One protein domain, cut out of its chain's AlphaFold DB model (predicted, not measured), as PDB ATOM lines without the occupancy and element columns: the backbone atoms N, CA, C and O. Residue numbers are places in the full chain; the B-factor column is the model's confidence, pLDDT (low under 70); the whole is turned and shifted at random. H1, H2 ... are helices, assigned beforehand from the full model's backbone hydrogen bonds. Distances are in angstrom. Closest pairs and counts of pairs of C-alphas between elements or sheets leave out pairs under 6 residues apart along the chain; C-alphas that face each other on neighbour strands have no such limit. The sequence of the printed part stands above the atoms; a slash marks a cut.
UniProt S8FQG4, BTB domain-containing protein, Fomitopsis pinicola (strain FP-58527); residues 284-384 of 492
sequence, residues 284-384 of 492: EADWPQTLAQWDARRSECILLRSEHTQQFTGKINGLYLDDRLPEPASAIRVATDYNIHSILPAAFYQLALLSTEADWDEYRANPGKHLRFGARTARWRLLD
ATOM      1  N   GLU A 284     280.066 302.724 241.899       93.06
ATOM      2  CA  GLU A 284     280.216 303.086 243.306       93.06
ATOM      3  C   GLU A 284     281.046 304.352 243.529       93.06
ATOM      4  O   GLU A 284     280.716 305.146 244.408       93.06
ATOM      5  N   ALA A 285     282.089 304.583 242.729       87.94
ATOM      6  CA  ALA A 285     282.929 305.777 242.813       87.94
ATOM      7  C   ALA A 285     282.216 307.074 242.379       87.94
ATOM      8  O   ALA A 285     282.668 308.177 242.722       87.94
ATOM      9  N   ASP A 286     281.117 306.960 241.628       88.00
ATOM     10  CA  ASP A 286     280.299 308.097 241.201       88.00
ATOM     11  C   ASP A 286     279.277 308.532 242.261       88.00
ATOM     12  O   ASP A 286     278.810 309.675 242.217       88.00
ATOM     13  N   TRP A 287     278.968 307.670 243.235       94.31
ATOM     14  CA  TRP A 287     277.921 307.894 244.230       94.31
ATOM     15  C   TRP A 287     278.474 307.992 245.661       94.31
ATOM     16  O   TRP A 287     279.309 307.190 246.071       94.31
ATOM     17  N   PRO A 288     278.010 308.964 246.469       94.50
ATOM     18  CA  PRO A 288     278.437 309.080 247.857       94.50
ATOM     19  C   PRO A 288     277.839 307.958 248.715       94.50
ATOM     20  O   PRO A 288     276.627 307.815 248.817       94.50
ATOM     21  N   GLN A 289     278.696 307.208 249.399       93.88
ATOM     22  CA  GLN A 289     278.316 306.118 250.311       93.88
ATOM     23  C   GLN A 289     278.366 306.548 251.786       93.88
ATOM     24  O   GLN A 289     277.883 305.860 252.683       93.88
ATOM     25  N   THR A 290     278.940 307.721 252.061       95.81
ATOM     26  CA  THR A 290     279.024 308.307 253.404       95.81
ATOM     27  C   THR A 290     278.578 309.764 253.389       95.81
ATOM     28  O   THR A 290     278.740 310.454 252.383       95.81
ATOM     29  N   LEU A 291     278.101 310.266 254.531       96.12
ATOM     30  CA  LEU A 291     277.721 311.676 254.675       96.12
ATOM     31  C   LEU A 291     278.889 312.630 254.357       96.12
ATOM     32  O   LEU A 291     278.692 313.667 253.740       96.12
ATOM     33  N   ALA A 292     280.128 312.259 254.692       91.88
ATOM     34  CA  ALA A 292     281.301 313.065 254.350       91.88
ATOM     35  C   ALA A 292     281.543 313.140 252.829       91.88
ATOM     36  O   ALA A 292     281.916 314.190 252.306       91.88
ATOM     37  N   GLN A 293     281.317 312.038 252.103       91.12
ATOM     38  CA  GLN A 293     281.365 312.045 250.638       91.12
ATOM     39  C   GLN A 293     280.211 312.863 250.047       91.12
ATOM     40  O   GLN A 293     280.430 313.578 249.070       91.12
ATOM     41  N   TRP A 294     279.018 312.811 250.652       93.12
ATOM     42  CA  TRP A 294     277.890 313.671 250.282       93.12
ATOM     43  C   TRP A 294     278.260 315.156 250.407       93.12
ATOM     44  O   TRP A 294     278.052 315.918 249.468       93.12
ATOM     45  N   ASP A 295     278.912 315.558 251.498       88.88
ATOM     46  CA  ASP A 295     279.335 316.948 251.737       88.88
ATOM     47  C   ASP A 295     280.399 317.442 250.762       88.88
ATOM     48  O   ASP A 295     280.325 318.563 250.238       88.88
ATOM     49  N   ALA A 296     281.387 316.590 250.488       84.12
ATOM     50  CA  ALA A 296     282.386 316.864 249.467       84.12
ATOM     51  C   ALA A 296     281.709 317.070 248.103       84.12
ATOM     52  O   ALA A 296     282.052 318.003 247.372       84.12
ATOM     53  N   ARG A 297     280.691 316.254 247.796       82.31
ATOM     54  CA  ARG A 297     279.947 316.331 246.540       82.31
ATOM     55  C   ARG A 297     279.040 317.556 246.463       82.31
ATOM     56  O   ARG A 297     279.045 318.223 245.434       82.31
ATOM     57  N   ARG A 298     278.337 317.907 247.544       84.19
ATOM     58  CA  ARG A 298     277.577 319.162 247.683       84.19
ATOM     59  C   ARG A 298     278.463 320.357 247.344       84.19
ATOM     60  O   ARG A 298     278.093 321.178 246.511       84.19
ATOM     61  N   SER A 299     279.655 320.416 247.937       77.75
ATOM     62  CA  SER A 299     280.605 321.515 247.723       77.75
ATOM     63  C   SER A 299     281.043 321.624 246.256       77.75
ATOM     64  O   SER A 299     281.048 322.716 245.691       77.75
ATOM     65  N   GLU A 300     281.358 320.495 245.612       80.56
ATOM     66  CA  GLU A 300     281.698 320.451 244.184       80.56
ATOM     67  C   GLU A 300     280.514 320.879 243.298       80.56
ATOM     68  O   GLU A 300     280.684 321.687 242.387       80.56
ATOM     69  N   CYS A 301     279.304 320.402 243.598       81.81
ATOM     70  CA  CYS A 301     278.081 320.759 242.879       81.81
ATOM     71  C   CYS A 301     277.759 322.256 242.970       81.81
ATOM     72  O   CYS A 301     277.362 322.843 241.966       81.81
ATOM     73  N   ILE A 302     277.936 322.882 244.139       82.19
ATOM     74  CA  ILE A 302     277.717 324.325 244.328       82.19
ATOM     75  C   ILE A 302     278.680 325.130 243.449       82.19
ATOM     76  O   ILE A 302     278.248 326.051 242.753       82.19
ATOM     77  N   LEU A 303     279.966 324.759 243.430       80.06
ATOM     78  CA  LEU A 303     280.973 325.418 242.594       80.06
ATOM     79  C   LEU A 303     280.653 325.261 241.105       80.06
ATOM     80  O   LEU A 303     280.568 326.259 240.391       80.06
ATOM     81  N   LEU A 304     280.390 324.032 240.650       81.62
ATOM     82  CA  LEU A 304     280.026 323.766 239.257       81.62
ATOM     83  C   LEU A 304     278.752 324.519 238.858       81.62
ATOM     84  O   LEU A 304     278.702 325.121 237.788       81.62
ATOM     85  N   ARG A 305     277.725 324.542 239.714       85.94
ATOM     86  CA  ARG A 305     276.499 325.305 239.449       85.94
ATOM     87  C   ARG A 305     276.799 326.790 239.286       85.94
ATOM     88  O   ARG A 305     276.358 327.368 238.300       85.94
ATOM     89  N   SER A 306     277.582 327.379 240.192       83.88
ATOM     90  CA  SER A 306     277.990 328.784 240.092       83.88
ATOM     91  C   SER A 306     278.704 329.076 238.769       83.88
ATOM     92  O   SER A 306     278.381 330.059 238.105       83.88
ATOM     93  N   GLU A 307     279.642 328.221 238.355       84.75
ATOM     94  CA  GLU A 307     280.355 328.382 237.082       84.75
ATOM     95  C   GLU A 307     279.406 328.305 235.879       84.75
ATOM     96  O   GLU A 307     279.505 329.118 234.960       84.75
ATOM     97  N   HIS A 308     278.465 327.356 235.882       87.75
ATOM     98  CA  HIS A 308     277.497 327.177 234.800       87.75
ATOM     99  C   HIS A 308     276.484 328.325 234.716       87.75
ATOM    100  O   HIS A 308     276.212 328.798 233.616       87.75
ATOM    101  N   THR A 309     275.962 328.811 235.846       84.56
ATOM    102  CA  THR A 309     275.004 329.931 235.885       84.56
ATOM    103  C   THR A 309     275.615 331.233 235.359       84.56
ATOM    104  O   THR A 309     274.897 332.068 234.814       84.56
ATOM    105  N   GLN A 310     276.938 331.398 235.458       85.19
ATOM    106  CA  GLN A 310     277.655 332.533 234.865       85.19
ATOM    107  C   GLN A 310     277.788 332.436 233.335       85.19
ATOM    108  O   GLN A 310     278.035 333.447 232.678       85.19
ATOM    109  N   GLN A 311     277.621 331.250 232.739       84.50
ATOM    110  CA  GLN A 311     277.699 331.085 231.289       84.50
ATOM    111  C   GLN A 311     276.382 331.478 230.627       84.50
ATOM    112  O   GLN A 311     275.317 330.972 230.976       84.50
ATOM    113  N   PHE A 312     276.449 332.299 229.573       85.69
ATOM    114  CA  PHE A 312     275.248 332.715 228.844       85.69
ATOM    115  C   PHE A 312     274.438 331.522 228.320       85.69
ATOM    116  O   PHE A 312     273.216 331.542 228.377       85.69
ATOM    117  N   THR A 313     275.093 330.464 227.848       86.88
ATOM    118  CA  THR A 313     274.426 329.247 227.356       86.88
ATOM    119  C   THR A 313     274.116 328.234 228.460       86.88
ATOM    120  O   THR A 313     273.458 327.231 228.192       86.88
ATOM    121  N   GLY A 314     274.613 328.453 229.683       85.62
ATOM    122  CA  GLY A 314     274.626 327.462 230.761       85.62
ATOM    123  C   GLY A 314     275.557 326.273 230.510       85.62
ATOM    124  O   GLY A 314     275.494 325.279 231.235       85.62
ATOM    125  N   LYS A 315     276.404 326.336 229.470       86.94
ATOM    126  CA  LYS A 315     277.314 325.254 229.082       86.94
ATOM    127  C   LYS A 315     278.766 325.591 229.384       86.94
ATOM    128  O   LYS A 315     279.231 326.684 229.076       86.94
ATOM    129  N   ILE A 316     279.512 324.592 229.846       81.69
ATOM    130  CA  ILE A 316     280.976 324.609 229.927       81.69
ATOM    131  C   ILE A 316     281.492 323.481 229.038       81.69
ATOM    132  O   ILE A 316     281.094 322.326 229.207       81.69
ATOM    133  N   ASN A 317     282.379 323.789 228.089       83.25
ATOM    134  CA  ASN A 317     282.888 322.834 227.089       83.25
ATOM    135  C   ASN A 317     281.764 322.084 226.343       83.25
ATOM    136  O   ASN A 317     281.844 320.876 226.147       83.25
ATOM    137  N   GLY A 318     280.687 322.792 225.987       84.94
ATOM    138  CA  GLY A 318     279.546 322.225 225.258       84.94
ATOM    139  C   GLY A 318     278.575 321.380 226.094       84.94
ATOM    140  O   GLY A 318     277.566 320.936 225.554       84.94
ATOM    141  N   LEU A 319     278.836 321.205 227.390       87.56
ATOM    142  CA  LEU A 319     278.050 320.374 228.306       87.56
ATOM    143  C   LEU A 319     277.306 321.236 229.326       87.56
ATOM    144  O   LEU A 319     277.879 322.213 229.808       87.56
ATOM    145  N   TYR A 320     276.079 320.864 229.684       90.50
ATOM    146  CA  TYR A 320     275.331 321.430 230.810       90.50
ATOM    147  C   TYR A 320     275.844 320.890 232.153       90.50
ATOM    148  O   TYR A 320     276.652 319.960 232.197       90.50
ATOM    149  N   LEU A 321     275.374 321.466 233.265       89.50
ATOM    150  CA  LEU A 321     275.679 320.947 234.604       89.50
ATOM    151  C   LEU A 321     275.182 319.501 234.753       89.50
ATOM    152  O   LEU A 321     275.878 318.652 235.301       89.50
ATOM    153  N   ASP A 322     273.998 319.220 234.210       91.69
ATOM    154  CA  ASP A 322     273.357 317.905 234.271       91.69
ATOM    155  C   ASP A 322     274.139 316.816 233.506       91.69
ATOM    156  O   ASP A 322     274.037 315.637 233.819       91.69
ATOM    157  N   ASP A 323     275.002 317.203 232.554       89.25
ATOM    158  CA  ASP A 323     275.912 316.295 231.833       89.25
ATOM    159  C   ASP A 323     277.165 315.902 232.643       89.25
ATOM    160  O   ASP A 323     278.002 315.122 232.176       89.25
ATOM    161  N   ARG A 324     277.350 316.505 233.821       87.75
ATOM    162  CA  ARG A 324     278.554 316.388 234.665       87.75
ATOM    163  C   ARG A 324     278.256 315.770 236.028       87.75
ATOM    164  O   ARG A 324     279.121 315.764 236.908       87.75
ATOM    165  N   LEU A 325     277.032 315.290 236.214       90.00
ATOM    166  CA  LEU A 325     276.537 314.726 237.456       90.00
ATOM    167  C   LEU A 325     275.876 313.371 237.163       90.00
ATOM    168  O   LEU A 325     275.214 313.235 236.134       90.00
ATOM    169  N   PRO A 326     276.009 312.381 238.064       92.62
ATOM    170  CA  PRO A 326     275.334 311.099 237.915       92.62
ATOM    171  C   PRO A 326     273.819 311.271 237.814       92.62
ATOM    172  O   PRO A 326     273.218 312.041 238.578       92.62
ATOM    173  N   GLU A 327     273.207 310.540 236.884       95.94
ATOM    174  CA  GLU A 327     271.759 310.529 236.695       95.94
ATOM    175  C   GLU A 327     271.135 309.447 237.594       95.94
ATOM    176  O   GLU A 327     271.506 308.276 237.484       95.94
ATOM    177  N   PRO A 328     270.237 309.825 238.520       97.44
ATOM    178  CA  PRO A 328     269.806 308.933 239.588       97.44
ATOM    179  C   PRO A 328     268.899 307.786 239.138       97.44
ATOM    180  O   PRO A 328     269.050 306.686 239.662       97.44
ATOM    181  N   ALA A 329     267.983 307.984 238.186       98.06
ATOM    182  CA  ALA A 329     267.006 306.951 237.841       98.06
ATOM    183  C   ALA A 329     267.658 305.757 237.126       98.06
ATOM    184  O   ALA A 329     267.418 304.606 237.490       98.06
ATOM    185  N   SER A 330     268.548 306.010 236.161       96.94
ATOM    186  CA  SER A 330     269.317 304.942 235.508       96.94
ATOM    187  C   SER A 330     270.286 304.246 236.465       96.94
ATOM    188  O   SER A 330     270.472 303.034 236.362       96.94
ATOM    189  N   ALA A 331     270.873 304.978 237.420       97.75
ATOM    190  CA  ALA A 331     271.715 304.384 238.453       97.75
ATOM    191  C   ALA A 331     270.919 303.455 239.378       97.75
ATOM    192  O   ALA A 331     271.382 302.349 239.641       97.75
ATOM    193  N   ILE A 332     269.717 303.863 239.815       98.44
ATOM    194  CA  ILE A 332     268.803 303.021 240.603       98.44
ATOM    195  C   ILE A 332     268.459 301.753 239.831       98.44
ATOM    196  O   ILE A 332     268.636 300.665 240.369       98.44
ATOM    197  N   ARG A 333     268.043 301.872 238.562       96.94
ATOM    198  CA  ARG A 333     267.668 300.714 237.739       96.94
ATOM    199  C   ARG A 333     268.788 299.674 237.682       96.94
ATOM    200  O   ARG A 333     268.576 298.512 238.018       96.94
ATOM    201  N   VAL A 334     269.998 300.104 237.322       95.50
ATOM    202  CA  VAL A 334     271.168 299.215 237.239       95.50
ATOM    203  C   VAL A 334     271.542 298.657 238.609       95.50
ATOM    204  O   VAL A 334     271.837 297.472 238.732       95.50
ATOM    205  N   ALA A 335     271.518 299.475 239.658       96.75
ATOM    206  CA  ALA A 335     271.838 299.004 240.997       96.75
ATOM    207  C   ALA A 335     270.850 297.948 241.500       96.75
ATOM    208  O   ALA A 335     271.284 296.951 242.075       96.75
ATOM    209  N   THR A 336     269.555 298.124 241.245       95.50
ATOM    210  CA  THR A 336     268.525 297.138 241.582       95.50
ATOM    211  C   THR A 336     268.710 295.852 240.772       95.50
ATOM    212  O   THR A 336     268.732 294.775 241.355       95.50
ATOM    213  N   ASP A 337     268.920 295.941 239.453       94.38
ATOM    214  CA  ASP A 337     269.052 294.757 238.584       94.38
ATOM    215  C   ASP A 337     270.296 293.913 238.898       94.38
ATOM    216  O   ASP A 337     270.309 292.695 238.699       94.38
ATOM    217  N   TYR A 338     271.362 294.554 239.386       94.12
ATOM    218  CA  TYR A 338     272.648 293.901 239.619       94.12
ATOM    219  C   TYR A 338     273.040 293.753 241.091       94.12
ATOM    220  O   TYR A 338     274.120 293.210 241.339       94.12
ATOM    221  N   ASN A 339     272.158 294.109 242.032       94.00
ATOM    222  CA  ASN A 339     272.362 294.050 243.488       94.00
ATOM    223  C   ASN A 339     273.506 294.950 244.000       94.00
ATOM    224  O   ASN A 339     274.289 294.566 244.867       94.00
ATOM    225  N   ILE A 340     273.610 296.172 243.470       95.38
ATOM    226  CA  ILE A 340     274.590 297.190 243.890       95.38
ATOM    227  C   ILE A 340     273.961 298.081 244.973       95.38
ATOM    228  O   ILE A 340     273.677 299.262 244.774       95.38
ATOM    229  N   HIS A 341     273.688 297.497 246.140       95.50
ATOM    230  CA  HIS A 341     272.923 298.163 247.204       95.50
ATOM    231  C   HIS A 341     273.619 299.395 247.803       95.50
ATOM    232  O   HIS A 341     272.951 300.270 248.353       95.50
ATOM    233  N   SER A 342     274.945 299.480 247.687       96.12
ATOM    234  CA  SER A 342     275.789 300.543 248.247       96.12
ATOM    235  C   SER A 342     275.444 301.945 247.734       96.12
ATOM    236  O   SER A 342     275.592 302.914 248.480       96.12
ATOM    237  N   ILE A 343     274.952 302.071 246.493       97.12
ATOM    238  CA  ILE A 343     274.639 303.373 245.879       97.12
ATOM    239  C   ILE A 343     273.166 303.779 246.004       97.12
ATOM    240  O   ILE A 343     272.842 304.962 245.874       97.12
ATOM    241  N   LEU A 344     272.269 302.822 246.275       98.06
ATOM    242  CA  LEU A 344     270.819 303.045 246.280       98.06
ATOM    243  C   LEU A 344     270.373 304.162 247.240       98.06
ATOM    244  O   LEU A 344     269.595 305.008 246.801       98.06
ATOM    245  N   PRO A 345     270.851 304.252 248.501       98.12
ATOM    246  CA  PRO A 345     270.365 305.274 249.430       98.12
ATOM    247  C   PRO A 345     270.612 306.698 248.924       98.12
ATOM    248  O   PRO A 345     269.719 307.542 248.987       98.12
ATOM    249  N   ALA A 346     271.804 306.956 248.381       97.81
ATOM    250  CA  ALA A 346     272.161 308.262 247.840       97.81
ATOM    251  C   ALA A 346     271.451 308.555 246.513       97.81
ATOM    252  O   ALA A 346     271.017 309.686 246.294       97.81
ATOM    253  N   ALA A 347     271.302 307.551 245.643       98.19
ATOM    254  CA  ALA A 347     270.610 307.711 244.369       98.19
ATOM    255  C   ALA A 347     269.118 308.010 244.556       98.19
ATOM    256  O   ALA A 347     268.606 308.952 243.949       98.19
ATOM    257  N   PHE A 348     268.442 307.287 245.456       98.44
ATOM    258  CA  PHE A 348     267.054 307.565 245.824       98.44
ATOM    259  C   PHE A 348     266.895 308.915 246.515       98.44
ATOM    260  O   PHE A 348     265.969 309.652 246.181       98.44
ATOM    261  N   TYR A 349     267.802 309.272 247.432       97.75
ATOM    262  CA  TYR A 349     267.774 310.588 248.065       97.75
ATOM    263  C   TYR A 349     267.885 311.703 247.026       97.75
ATOM    264  O   TYR A 349     267.033 312.582 246.987       97.75
ATOM    265  N   GLN A 350     268.863 311.628 246.120       95.62
ATOM    266  CA  GLN A 350     269.023 312.621 245.060       95.62
ATOM    267  C   GLN A 350     267.806 312.680 244.128       95.62
ATOM    268  O   GLN A 350     267.404 313.774 243.745       95.62
ATOM    269  N   LEU A 351     267.221 311.534 243.763       97.25
ATOM    270  CA  LEU A 351     266.017 311.483 242.932       97.25
ATOM    271  C   LEU A 351     264.809 312.123 243.626       97.25
ATOM    272  O   LEU A 351     264.039 312.825 242.980       97.25
ATOM    273  N   ALA A 352     264.655 311.902 244.936       96.62
ATOM    274  CA  ALA A 352     263.544 312.425 245.726       96.62
ATOM    275  C   ALA A 352     263.497 313.958 245.758       96.62
ATOM    276  O   ALA A 352     262.411 314.514 245.917       96.62
ATOM    277  N   LEU A 353     264.648 314.614 245.570       92.75
ATOM    278  CA  LEU A 353     264.793 316.071 245.507       92.75
ATOM    279  C   LEU A 353     264.486 316.662 244.121       92.75
ATOM    280  O   LEU A 353     264.521 317.880 243.950       92.75
ATOM    281  N   LEU A 354     264.244 315.829 243.103       92.75
ATOM    282  CA  LEU A 354     263.935 316.288 241.751       92.75
ATOM    283  C   LEU A 354     262.425 316.376 241.534       92.75
ATOM    284  O   LEU A 354     261.664 315.520 241.985       92.75
ATOM    285  N   SER A 355     261.999 317.395 240.783       89.44
ATOM    286  CA  SER A 355     260.620 317.476 240.295       89.44
ATOM    287  C   SER A 355     260.364 316.369 239.279       89.44
ATOM    288  O   SER A 355     261.146 316.197 238.342       89.44
ATOM    289  N   THR A 356     259.234 315.675 239.408       89.31
ATOM    290  CA  THR A 356     258.786 314.665 238.438       89.31
ATOM    291  C   THR A 356     258.508 315.243 237.049       89.31
ATOM    292  O   THR A 356     258.460 314.495 236.083       89.31
ATOM    293  N   GLU A 357     258.348 316.565 236.932       88.56
ATOM    294  CA  GLU A 357     258.211 317.268 235.647       88.56
ATOM    295  C   GLU A 357     259.561 317.482 234.941       88.56
ATOM    296  O   GLU A 357     259.601 317.836 233.764       88.56
ATOM    297  N   ALA A 358     260.685 317.301 235.642       90.44
ATOM    298  CA  ALA A 358     262.026 317.461 235.085       90.44
ATOM    299  C   ALA A 358     262.477 316.173 234.376       90.44
ATOM    300  O   ALA A 358     263.384 315.471 234.839       90.44
ATOM    301  N   ASP A 359     261.806 315.839 233.272       92.50
ATOM    302  CA  ASP A 359     262.121 314.667 232.456       92.50
ATOM    303  C   ASP A 359     263.368 314.877 231.586       92.50
ATOM    304  O   ASP A 359     263.555 315.911 230.939       92.50
ATOM    305  N   TRP A 360     264.240 313.869 231.591       93.12
ATOM    306  CA  TRP A 360     265.518 313.883 230.888       93.12
ATOM    307  C   TRP A 360     265.386 314.039 229.369       93.12
ATOM    308  O   TRP A 360     266.132 314.817 228.768       93.12
ATOM    309  N   ASP A 361     264.480 313.291 228.738       89.94
ATOM    310  CA  ASP A 361     264.365 313.258 227.280       89.94
ATOM    311  C   ASP A 361     263.656 314.518 226.774       89.94
ATOM    312  O   ASP A 361     264.117 315.157 225.823       89.94
ATOM    313  N   GLU A 362     262.590 314.940 227.458       88.94
ATOM    314  CA  GLU A 362     261.821 316.137 227.100       88.94
ATOM    315  C   GLU A 362     262.682 317.408 227.151       88.94
ATOM    316  O   GLU A 362     262.706 318.201 226.202       88.94
ATOM    317  N   TYR A 363     263.472 317.574 228.216       86.81
ATOM    318  CA  TYR A 363     264.320 318.756 228.396       86.81
ATOM    319  C   TYR A 363     265.539 318.763 227.468       86.81
ATOM    320  O   TYR A 363     266.146 319.815 227.266       86.81
ATOM    321  N   ARG A 364     265.918 317.620 226.885       86.00
ATOM    322  CA  ARG A 364     266.996 317.542 225.886       86.00
ATOM    323  C   ARG A 364     266.504 317.715 224.461       86.00
ATOM    324  O   ARG A 364     267.257 318.249 223.647       86.00
ATOM    325  N   ALA A 365     265.269 317.316 224.170       85.31
ATOM    326  CA  ALA A 365     264.625 317.594 222.891       85.31
ATOM    327  C   ALA A 365     264.410 319.102 222.692       85.31
ATOM    328  O   ALA A 365     264.595 319.619 221.590       85.31
ATOM    329  N   ASN A 366     264.091 319.819 223.772       80.25
ATOM    330  CA  ASN A 366     264.004 321.272 223.779       80.25
ATOM    331  C   ASN A 366     264.783 321.838 224.977       80.25
ATOM    332  O   ASN A 366     264.188 322.055 226.036       80.25
ATOM    333  N   PRO A 367     266.107 322.070 224.840       68.31
ATOM    334  CA  PRO A 367     266.945 322.592 225.913       68.31
ATOM    335  C   PRO A 367     266.568 324.043 226.222       68.31
ATOM    336  O   PRO A 367     267.175 325.001 225.745       68.31
ATOM    337  N   GLY A 368     265.510 324.191 227.015       67.25
ATOM    338  CA  GLY A 368     264.946 325.463 227.421       67.25
ATOM    339  C   GLY A 368     265.785 326.165 228.489       67.25
ATOM    340  O   GLY A 368     266.947 325.847 228.755       67.25
ATOM    341  N   LYS A 369     265.160 327.133 229.164       70.75
ATOM    342  CA  LYS A 369     265.790 327.910 230.246       70.75
ATOM    343  C   LYS A 369     266.278 327.035 231.412       70.75
ATOM    344  O   LYS A 369     267.244 327.396 232.069       70.75
ATOM    345  N   HIS A 370     265.665 325.883 231.658       78.75
ATOM    346  CA  HIS A 370     265.940 325.076 232.849       78.75
ATOM    347  C   HIS A 370     267.369 324.518 232.900       78.75
ATOM    348  O   HIS A 370     268.094 324.787 233.859       78.75
ATOM    349  N   LEU A 371     267.821 323.817 231.853       85.25
ATOM    350  CA  LEU A 371     269.194 323.293 231.797       85.25
ATOM    351  C   LEU A 371     270.232 324.425 231.783       85.25
ATOM    352  O   LEU A 371     271.309 324.290 232.366       85.25
ATOM    353  N   ARG A 372     269.884 325.572 231.182       82.88
ATOM    354  CA  ARG A 372     270.723 326.779 231.181       82.88
ATOM    355  C   ARG A 372     271.007 327.295 232.598       82.88
ATOM    356  O   ARG A 372     272.104 327.781 232.846       82.88
ATOM    357  N   PHE A 373     270.056 327.170 233.523       81.50
ATOM    358  CA  PHE A 373     270.208 327.614 234.914       81.50
ATOM    359  C   PHE A 373     270.648 326.496 235.873       81.50
ATOM    360  O   PHE A 373     270.551 326.646 237.089       81.50
ATOM    361  N   GLY A 374     271.169 325.382 235.346       83.06
ATOM    362  CA  GLY A 374     271.719 324.301 236.166       83.06
ATOM    363  C   GLY A 374     270.659 323.445 236.862       83.06
ATOM    364  O   GLY A 374     270.953 322.838 237.901       83.06
ATOM    365  N   ALA A 375     269.441 323.395 236.309       85.25
ATOM    366  CA  ALA A 375     268.449 322.408 236.712       85.25
ATOM    367  C   ALA A 375     268.963 320.987 236.437       85.25
ATOM    368  O   ALA A 375     269.754 320.756 235.519       85.25
ATOM    369  N   ARG A 376     268.510 320.051 237.266       90.62
ATOM    370  CA  ARG A 376     268.787 318.619 237.155       90.62
ATOM    371  C   ARG A 376     267.555 317.923 236.585       90.62
ATOM    372  O   ARG A 376     266.443 318.349 236.887       90.62
ATOM    373  N   THR A 377     267.756 316.861 235.815       93.94
ATOM    374  CA  THR A 377     266.673 316.027 235.274       93.94
ATOM    375  C   THR A 377     266.889 314.559 235.634       93.94
ATOM    376  O   THR A 377     267.962 314.179 236.118       93.94
ATOM    377  N   ALA A 378     265.864 313.731 235.432       96.75
ATOM    378  CA  ALA A 378     265.954 312.291 235.637       96.75
ATOM    379  C   ALA A 378     265.229 311.507 234.541       96.75
ATOM    380  O   ALA A 378     264.277 311.984 233.924       96.75
ATOM    381  N   ARG A 379     265.682 310.273 234.305       96.69
ATOM    382  CA  ARG A 379     265.051 309.332 233.368       96.69
ATOM    383  C   ARG A 379     263.923 308.578 234.062       96.69
ATOM    384  O   ARG A 379     264.026 307.376 234.302       96.69
ATOM    385  N   TRP A 380     262.848 309.288 234.399       95.69
ATOM    386  CA  TRP A 380     261.727 308.769 235.196       95.69
ATOM    387  C   TRP A 380     261.161 307.448 234.668       95.69
ATOM    388  O   TRP A 380     260.816 306.563 235.447       95.69
ATOM    389  N   ARG A 381     261.143 307.284 233.340       94.88
ATOM    390  CA  ARG A 381     260.640 306.088 232.645       94.88
ATOM    391  C   ARG A 381     261.447 304.808 232.911       94.88
ATOM    392  O   ARG A 381     260.973 303.733 232.564       94.88
ATOM    393  N   LEU A 382     262.645 304.903 233.496       95.69
ATOM    394  CA  LEU A 382     263.467 303.738 233.854       95.69
ATOM    395  C   LEU A 382     263.107 303.127 235.213       95.69
ATOM    396  O   LEU A 382     263.548 302.018 235.509       95.69
ATOM    397  N   LEU A 383     262.343 303.829 236.050       95.50
ATOM    398  CA  LEU A 383     261.925 303.305 237.347       95.50
ATOM    399  C   LEU A 383     260.812 302.278 237.153       95.50
ATOM    400  O   LEU A 383     259.834 302.530 236.448       95.50
ATOM    401  N   ASP A 384     260.940 301.128 237.811       94.94
ATOM    402  CA  ASP A 384     259.841 300.169 237.873       94.94
ATOM    403  C   ASP A 384     258.810 300.574 238.945       94.94
ATOM    404  O   ASP A 384     258.961 301.557 239.677       94.94
TER     405      ASP A 384
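AT A GLANCE: This is residues 284 to 384 of the 492 residues of the protein "BTB domain-containing protein" of Fomitopsis pinicola (strain FP-58527) (UniProt S8FQG4). One long helix, H1, makes one side of the domain, and the chain then folds back beneath it through short helices and loops. At one end of the longest axis sits a helical hairpin, H3 and H4; the small helices H2, H5 and H6 are set among loops, with H2 nearest the middle, and residues 373 to 384 run back from H6 toward the hairpin's end. The 101 printed residues include six named helices, H1 to H6 in order, and no named strand; the class is all helix, with 53 residues in the helices. The whole is compact, with a radius of gyration of the C-alphas of 13.8 A, and the C-alphas span 41 by 30 by 21 A.

IN THESE COORDINATES: H1, residues 291 to 309, is the longest helix at 26.3 A; its first C-alpha is at (277.721, 311.676, 254.675) and its last at (275.004, 329.931, 235.885). H2 is residues 321 to 324, 5.4 A long. H3, residues 328 to 338, is 15.3 A long, and H4, residues 344 to 352, is 11.9 A long. H5 is residues 360 to 365, 8.9 A long. H6, residues 369 to 372, is 5.1 A long and ends at C-alpha 372, at (270.723, 326.779, 231.181).

HOW THE PARTS SIT: H1 and H2 only just touch, with 3 pairs of C-alphas within 8 A, the closest those of His 308 and Leu 321, 6.5 A apart; H1 does so with residues 304 to 308 alone. H1 and H4 are only just apart, with 8.2 A between their closest C-alphas. H3 and H4 form a helical hairpin: they touch and run opposite ways at a shallow tilt of 30 degrees, and their closest C-alphas, those of Pro 328 and Ala 347, are 5.0 A apart. H6 is close to H2 but not clearly touching it, the closest C-alphas being those of Asp 322 and Leu 371, 7.2 A apart. H5 and H6 are likewise close but not clearly touching, with the C-alphas of Tyr 363 and Leu 371 closest, 7.5 A apart. In H1, H3, H4 and H5 every O i to N i+4 pair is within hydrogen-bond range; H2 and H6 are too short for such a pair.

THE WHOLE: The two C-alphas farthest apart, those of Phe 312 and Asn 339, are 41.4 A from each other. The printed part has no cut, and the link from H1 to H2, with 11 residues, is long. The mean pLDDT of the printed part is 89.8, and residues 367 to 368 are under 70.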